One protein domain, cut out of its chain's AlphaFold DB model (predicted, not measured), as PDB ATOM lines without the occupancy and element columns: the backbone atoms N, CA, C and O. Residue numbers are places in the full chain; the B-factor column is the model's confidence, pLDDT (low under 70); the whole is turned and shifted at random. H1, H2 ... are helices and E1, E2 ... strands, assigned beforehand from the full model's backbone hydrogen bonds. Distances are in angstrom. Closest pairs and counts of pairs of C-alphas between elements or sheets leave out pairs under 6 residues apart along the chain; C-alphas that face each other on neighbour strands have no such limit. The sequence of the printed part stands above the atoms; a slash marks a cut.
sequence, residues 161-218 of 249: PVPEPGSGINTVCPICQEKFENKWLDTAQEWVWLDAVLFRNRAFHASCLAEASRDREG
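Overview. This is residues 161 to 218 of the 249 residues of an uncharacterized protein of Golovinomyces magnicellulatus (UniProt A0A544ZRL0). Two small two-stranded hairpins, E1 with E2 and then E3 with E4, follow each other along an elongated shape, and helix H1 leads on from the second hairpin to the far end, where residues 213 to 218 stick out. A long stretch without a named element, residues 161 to 181, loops beside the hairpins before E1. The printed part has 58 residues, with four strands and then one helix in the order E1, E2, E3, E4, H1; both two-stranded sheets are antiparallel, and the class is mixed, helices and strands. It is only just compact, close to loose, with a radius of gyration of the C-alphas of 12.3 A and spans of 40 by 25 by 18 A.

Along the chain. After residues 161 to 181, E1 covers residues 182 to 185, beginning at C-alpha 182 (196.918, 1.042, 12.122). E2 is residues 190 to 194, 11.8 A long, E3 residues 196 to 199 and E4 residues 202 to 205. H1 is residues 206 to 217, 16.9 A long, ending at C-alpha 217 (168.432, 15.438, 14.554).

Arrangement. In the hairpin E1 and E2, N 183 and O 192 are within hydrogen-bond range at 2.9 A. E2 runs on into E3 at 84 degrees across one residue. In the hairpin E3 and E4, N 197 and O 204 are within range at 2.8 A. The closest C-alphas of E3 and H1, Ala 196 and Ala 206, are 5.4 A apart. E1 and H1 are apart. In H1, 7 of 8 O i to N i+4 pairs are within range.

Size, cuts and confidence. The C-alphas farthest apart, Gln 189 and Gly 218, are 39.9 A apart. The printed part has no cut, and the four links between elements are tight. Mean pLDDT of the printed part is 81.8; residues 165 to 166 and 214 to 218 are under 70.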
ATOM      1  N   PRO A 161     189.612  -2.405  17.517       83.81
ATOM      2  CA  PRO A 161     190.660  -3.300  17.037       83.81
ATOM      3  C   PRO A 161     190.595  -3.425  15.513       83.81
ATOM      4  O   PRO A 161     189.517  -3.306  14.919       83.81
ATOM      5  N   VAL A 162     191.752  -3.636  14.880       85.50
ATOM      6  CA  VAL A 162     191.836  -3.816  13.425       85.50
ATOM      7  C   VAL A 162     191.007  -5.046  13.028       85.50
ATOM      8  O   VAL A 162     191.330  -6.155  13.450       85.50
ATOM      9  N   PRO A 163     189.952  -4.884  12.210       79.75
ATOM     10  CA  PRO A 163     189.137  -6.004  11.773       79.75
ATOM     11  C   PRO A 163     189.928  -6.991  10.915       79.75
ATOM     12  O   PRO A 163     190.710  -6.591  10.051       79.75
ATOM     13  N   GLU A 164     189.671  -8.286  11.098       75.56
ATOM     14  CA  GLU A 164     190.272  -9.319  10.258       75.56
ATOM     15  C   GLU A 164     189.873  -9.147   8.781       75.56
ATOM     16  O   GLU A 164     188.722  -8.802   8.481       75.56
ATOM     17  N   PRO A 165     190.773  -9.463   7.828       65.56
ATOM     18  CA  PRO A 165     190.529  -9.276   6.395       65.56
ATOM     19  C   PRO A 165     189.341 -10.091   5.846       65.56
ATOM     20  O   PRO A 165     188.875  -9.819   4.742       65.56
ATOM     21  N   GLY A 166     188.824 -11.066   6.608       69.81
ATOM     22  CA  GLY A 166     187.629 -11.853   6.283       69.81
ATOM     23  C   GLY A 166     186.305 -11.306   6.835       69.81
ATOM     24  O   GLY A 166     185.250 -11.807   6.456       69.81
ATOM     25  N   SER A 167     186.317 -10.274   7.688       73.31
ATOM     26  CA  SER A 167     185.094  -9.748   8.328       73.31
ATOM     27  C   SER A 167     184.219  -8.876   7.414       73.31
ATOM     28  O   SER A 167     183.162  -8.403   7.831       73.31
ATOM     29  N   GLY A 168     184.640  -8.622   6.168       77.75
ATOM     30  CA  GLY A 168     183.884  -7.798   5.214       77.75
ATOM     31  C   GLY A 168     183.731  -6.331   5.638       77.75
ATOM     32  O   GLY A 168     182.878  -5.619   5.106       77.75
ATOM     33  N   ILE A 169     184.537  -5.878   6.601       82.31
ATOM     34  CA  ILE A 169     184.547  -4.497   7.080       82.31
ATOM     35  C   ILE A 169     185.420  -3.664   6.141       82.31
ATOM     36  O   ILE A 169     186.509  -4.064   5.736       82.31
ATOM     37  N   ASN A 170     184.923  -2.490   5.769       85.50
ATOM     38  CA  ASN A 170     185.641  -1.553   4.916       85.50
ATOM     39  C   ASN A 170     186.907  -1.021   5.613       85.50
ATOM     40  O   ASN A 170     186.874  -0.625   6.774       85.50
ATOM     41  N   THR A 171     188.005  -0.939   4.864       85.88
ATOM     42  CA  THR A 171     189.295  -0.370   5.306       85.88
ATOM     43  C   THR A 171     189.424   1.131   5.016       85.88
ATOM     44  O   THR A 171     190.435   1.755   5.332       85.88
ATOM     45  N   VAL A 172     188.391   1.713   4.404       88.88
ATOM     46  CA  VAL A 172     188.305   3.122   4.006       88.88
ATOM     47  C   VAL A 172     187.014   3.704   4.555       88.88
ATOM     48  O   VAL A 172     185.956   3.101   4.366       88.88
ATOM     49  N   CYS A 173     187.074   4.860   5.212       89.94
ATOM     50  CA  CYS A 173     185.896   5.538   5.744       89.94
ATOM     51  C   CYS A 173     184.941   5.939   4.597       89.94
ATOM     52  O   CYS A 173     185.346   6.683   3.709       89.94
ATOM     53  N   PRO A 174     183.660   5.530   4.589       86.88
ATOM     54  CA  PRO A 174     182.739   5.851   3.494       86.88
ATOM     55  C   PRO A 174     182.334   7.333   3.412       86.88
ATOM     56  O   PRO A 174     181.738   7.731   2.417       86.88
ATOM     57  N   ILE A 175     182.602   8.127   4.459       85.00
ATOM     58  CA  ILE A 175     182.222   9.546   4.539       85.00
ATOM     59  C   ILE A 175     183.346  10.435   3.990       85.00
ATOM     60  O   ILE A 175     183.110  11.187   3.051       85.00
ATOM     61  N   CYS A 176     184.569  10.321   4.521       85.44
ATOM     62  CA  CYS A 176     185.718  11.121   4.074       85.44
ATOM     63  C   CYS A 176     186.627  10.417   3.051       85.44
ATOM     64  O   CYS A 176     187.527  11.046   2.512       85.44
ATOM     65  N   GLN A 177     186.409   9.126   2.775       86.44
ATOM     66  CA  GLN A 177     187.218   8.301   1.862       86.44
ATOM     67  C   GLN A 177     188.696   8.136   2.259       86.44
ATOM     68  O   GLN A 177     189.516   7.682   1.461       86.44
ATOM     69  N   GLU A 178     189.042   8.436   3.507       89.25
ATOM     70  CA  GLU A 178     190.380   8.220   4.055       89.25
ATOM     71  C   GLU A 178     190.548   6.769   4.539       89.25
ATOM     72  O   GLU A 178     189.604   6.143   5.032       89.25
ATOM     73  N   LYS A 179     191.757   6.214   4.377       88.31
ATOM     74  CA  LYS A 179     192.124   4.886   4.896       88.31
ATOM     75  C   LYS A 179     192.365   4.977   6.399       88.31
ATOM     76  O   LYS A 179     193.000   5.927   6.845       88.31
ATOM     77  N   PHE A 180     191.921   3.974   7.150       88.75
ATOM     78  CA  PHE A 180     192.235   3.909   8.576       88.75
ATOM     79  C   PHE A 180     193.720   3.596   8.791       88.75
ATOM     80  O   PHE A 180     194.293   2.749   8.101       88.75
ATOM     81  N   GLU A 181     194.338   4.287   9.746       85.62
ATOM     82  CA  GLU A 181     195.735   4.081  10.120       85.62
ATOM     83  C   GLU A 181     195.834   3.079  11.276       85.62
ATOM     84  O   GLU A 181     195.173   3.222  12.307       85.62
ATOM     85  N   ASN A 182     196.670   2.053  11.103       88.62
ATOM     86  CA  ASN A 182     196.918   1.042  12.122       88.62
ATOM     87  C   ASN A 182     197.925   1.582  13.140       88.62
ATOM     88  O   ASN A 182     199.077   1.846  12.792       88.62
ATOM     89  N   LYS A 183     197.521   1.678  14.408       86.69
ATOM     90  CA  LYS A 183     198.411   2.066  15.504       86.69
ATOM     91  C   LYS A 183     198.427   0.999  16.588       86.69
ATOM     92  O   LYS A 183     197.379   0.521  17.006       86.69
ATOM     93  N   TRP A 184     199.619   0.647  17.056       85.25
ATOM     94  CA  TRP A 184     199.781  -0.198  18.233       85.25
ATOM     95  C   TRP A 184     199.435   0.598  19.498       85.25
ATOM     96  O   TRP A 184     200.004   1.669  19.729       85.25
ATOM     97  N   LEU A 185     198.488   0.101  20.297       80.69
ATOM     98  CA  LEU A 185     198.187   0.640  21.624       80.69
ATOM     99  C   LEU A 185     198.783  -0.279  22.688       80.69
ATOM    100  O   LEU A 185     198.251  -1.359  22.933       80.69
ATOM    101  N   ASP A 186     199.826   0.183  23.383       81.94
ATOM    102  CA  ASP A 186     200.461  -0.583  24.466       81.94
ATOM    103  C   ASP A 186     199.484  -0.933  25.598       81.94
ATOM    104  O   ASP A 186     199.570  -2.011  26.175       81.94
ATOM    105  N   THR A 187     198.499  -0.069  25.866       80.19
ATOM    106  CA  THR A 187     197.457  -0.310  26.879       80.19
ATOM    107  C   THR A 187     196.559  -1.504  26.545       80.19
ATOM    108  O   THR A 187     196.072  -2.168  27.454       80.19
ATOM    109  N   ALA A 188     196.318  -1.765  25.259       74.75
ATOM    110  CA  ALA A 188     195.471  -2.862  24.790       74.75
ATOM    111  C   ALA A 188     196.285  -4.053  24.249       74.75
ATOM    112  O   ALA A 188     195.704  -5.093  23.965       74.75
ATOM    113  N   GLN A 189     197.611  -3.902  24.095       83.56
ATOM    114  CA  GLN A 189     198.495  -4.841  23.393       83.56
ATOM    115  C   GLN A 189     197.931  -5.314  22.039       83.56
ATOM    116  O   GLN A 189     198.095  -6.470  21.651       83.56
ATOM    117  N   GLU A 190     197.266  -4.421  21.309       87.75
ATOM    118  CA  GLU A 190     196.623  -4.752  20.039       87.75
ATOM    119  C   GLU A 190     196.786  -3.618  19.019       87.75
ATOM    120  O   GLU A 190     196.957  -2.441  19.364       87.75
ATOM    121  N   TRP A 191     196.742  -3.985  17.736       87.62
ATOM    122  CA  TRP A 191     196.627  -3.026  16.645       87.62
ATOM    123  C   TRP A 191     195.206  -2.475  16.603       87.62
ATOM    124  O   TRP A 191     194.242  -3.224  16.446       87.62
ATOM    125  N   VAL A 192     195.082  -1.156  16.685       89.25
ATOM    126  CA  VAL A 192     193.794  -0.464  16.646       89.25
ATOM    127  C   VAL A 192     193.740   0.560  15.522       89.25
ATOM    128  O   VAL A 192     194.766   1.067  15.056       89.25
ATOM    129  N   TRP A 193     192.521   0.913  15.134       90.69
ATOM    130  CA  TRP A 193     192.234   2.140  14.404       90.69
ATOM    131  C   TRP A 193     191.810   3.228  15.392       90.69
ATOM    132  O   TRP A 193     190.867   3.050  16.168       90.69
ATOM    133  N   LEU A 194     192.527   4.354  15.374       83.62
ATOM    134  CA  LEU A 194     192.188   5.532  16.173       83.62
ATOM    135  C   LEU A 194     191.036   6.314  15.536       83.62
ATOM    136  O   LEU A 194     190.904   6.346  14.317       83.62
ATOM    137  N   ASP A 195     190.226   6.962  16.376       86.12
ATOM    138  CA  ASP A 195     189.014   7.686  15.967       86.12
ATOM    139  C   ASP A 195     188.076   6.824  15.112       86.12
ATOM    140  O   ASP A 195     187.419   7.335  14.219       86.12
ATOM    141  N   ALA A 196     188.005   5.511  15.342       87.44
ATOM    142  CA  ALA A 196     187.213   4.602  14.522       87.44
ATOM    143  C   ALA A 196     186.046   4.004  15.315       87.44
ATOM    144  O   ALA A 196     186.171   3.633  16.482       87.44
ATOM    145  N   VAL A 197     184.882   3.923  14.667       88.44
ATOM    146  CA  VAL A 197     183.642   3.381  15.230       88.44
ATOM    147  C   VAL A 197     182.995   2.451  14.216       88.44
ATOM    148  O   VAL A 197     182.804   2.801  13.050       88.44
ATOM    149  N   LEU A 198     182.607   1.265  14.681       87.56
ATOM    150  CA  LEU A 198     181.844   0.316  13.887       87.56
ATOM    151  C   LEU A 198     180.347   0.644  13.979       87.56
ATOM    152  O   LEU A 198     179.756   0.600  15.057       87.56
ATOM    153  N   PHE A 199     179.711   0.948  12.850       84.06
ATOM    154  CA  PHE A 199     178.272   1.195  12.769       84.06
ATOM    155  C   PHE A 199     177.662   0.411  11.607       84.06
ATOM    156  O   PHE A 199     178.084   0.548  10.461       84.06
ATOM    157  N   ARG A 200     176.643  -0.416  11.892       80.19
ATOM    158  CA  ARG A 200     175.961  -1.265  10.892       80.19
ATOM    159  C   ARG A 200     176.942  -2.070  10.022       80.19
ATOM    160  O   ARG A 200     176.838  -2.058   8.797       80.19
ATOM    161  N   ASN A 201     177.902  -2.738  10.668       83.69
ATOM    162  CA  ASN A 201     178.913  -3.580  10.021       83.69
ATOM    163  C   ASN A 201     179.854  -2.839   9.047       83.69
ATOM    164  O   ASN A 201     180.399  -3.438   8.123       83.69
ATOM    165  N   ARG A 202     180.027  -1.526   9.233       86.62
ATOM    166  CA  ARG A 202     180.986  -0.698   8.497       86.62
ATOM    167  C   ARG A 202     181.766   0.190   9.460       86.62
ATOM    168  O   ARG A 202     181.203   0.660  10.448       86.62
ATOM    169  N   ALA A 203     183.044   0.409   9.181       89.69
ATOM    170  CA  ALA A 203     183.905   1.286   9.966       89.69
ATOM    171  C   ALA A 203     183.802   2.735   9.471       89.69
ATOM    172  O   ALA A 203     183.856   2.996   8.266       89.69
ATOM    173  N   PHE A 204     183.664   3.679  10.396       90.44
ATOM    174  CA  PHE A 204     183.630   5.122  10.140       90.44
ATOM    175  C   PHE A 204     184.567   5.831  11.113       90.44
ATOM    176  O   PHE A 204     184.793   5.318  12.210       90.44
ATOM    177  N   HIS A 205     185.052   7.025  10.763       91.06
ATOM    178  CA  HIS A 205     185.656   7.882  11.779       91.06
ATOM    179  C   HIS A 205     184.589   8.364  12.781       91.06
ATOM    180  O   HIS A 205     183.454   8.643  12.375       91.06
ATOM    181  N   ALA A 206     184.909   8.459  14.075       87.56
ATOM    182  CA  ALA A 206     183.946   8.866  15.103       87.56
ATOM    183  C   ALA A 206     183.484  10.311  14.875       87.56
ATOM    184  O   ALA A 206     182.301  10.616  15.050       87.56
ATOM    185  N   SER A 207     184.398  11.168  14.414       87.06
ATOM    186  CA  SER A 207     184.117  12.510  13.894       87.06
ATOM    187  C   SER A 207     183.091  12.483  12.752       87.06
ATOM    188  O   SER A 207     182.015  13.067  12.881       87.06
ATOM    189  N   CYS A 208     183.351  11.711  11.694       86.69
ATOM    190  CA  CYS A 208     182.454  11.604  10.540       86.69
ATOM    191  C   CYS A 208     181.056  11.067  10.903       86.69
ATOM    192  O   CYS A 208     180.047  11.539  10.378       86.69
ATOM    193  N   LEU A 209     180.965  10.081  11.804       85.62
ATOM    194  CA  LEU A 209     179.673   9.547  12.250       85.62
ATOM    195  C   LEU A 209     178.905  10.556  13.124       85.62
ATOM    196  O   LEU A 209     177.678  10.651  13.029       85.62
ATOM    197  N   ALA A 210     179.607  11.318  13.966       85.69
ATOM    198  CA  ALA A 210     179.000  12.376  14.771       85.69
ATOM    199  C   ALA A 210     178.420  13.495  13.891       85.69
ATOM    200  O   ALA A 210     177.335  13.991  14.171       85.69
ATOM    201  N   GLU A 211     179.098  13.858  12.804       82.38
ATOM    202  CA  GLU A 211     178.583  14.835  11.837       82.38
ATOM    203  C   GLU A 211     177.359  14.297  11.087       82.38
ATOM    204  O   GLU A 211     176.312  14.944  11.062       82.38
ATOM    205  N   ALA A 212     177.435  13.066  10.575       79.88
ATOM    206  CA  ALA A 212     176.327  12.441   9.850       79.88
ATOM    207  C   ALA A 212     175.073  12.203  10.715       79.88
ATOM    208  O   ALA A 212     173.963  12.115  10.191       79.88
ATOM    209  N   SER A 213     175.231  12.068  12.034       78.56
ATOM    210  CA  SER A 213     174.102  11.918  12.964       78.56
ATOM    211  C   SER A 213     173.486  13.257  13.375       78.56
ATOM    212  O   SER A 213     172.267  13.329  13.530       78.56
ATOM    213  N   ARG A 214     174.282  14.328  13.477       67.12
ATOM    214  CA  ARG A 214     173.795  15.687  13.778       67.12
ATOM    215  C   ARG A 214     172.890  16.248  12.681       67.12
ATOM    216  O   ARG A 214     171.890  16.881  13.004       67.12
ATOM    217  N   ASP A 215     173.182  15.940  11.418       54.09
ATOM    218  CA  ASP A 215     172.350  16.333  10.266       54.09
ATOM    219  C   ASP A 215     170.930  15.731  10.326       54.09
ATOM    220  O   ASP A 215     169.984  16.274   9.763       54.09
ATOM    221  N   ARG A 216     170.746  14.619  11.055       54.53
ATOM    222  CA  ARG A 216     169.450  13.935  11.148       54.53
ATOM    223  C   ARG A 216     168.565  14.419  12.303       54.53
ATOM    224  O   ARG A 216     167.344  14.323  12.197       54.53
ATOM    225  N   GLU A 217     169.161  14.912  13.386       53.28
ATOM    226  CA  GLU A 217     168.432  15.438  14.554       53.28
ATOM    227  C   GLU A 217     167.924  16.875  14.299       53.28
ATOM    228  O   GLU A 217     166.933  17.315  14.880       53.28
ATOM    229  N   GLY A 218     168.557  17.605  13.374       47.75
ATOM    230  CA  GLY A 218     168.152  18.944  12.956       47.75
ATOM    231  C   GLY A 218     167.232  18.947  11.736       47.75
ATOM    232  O   GLY A 218     167.696  19.212  10.640       47.75
TER     233      GLY A 218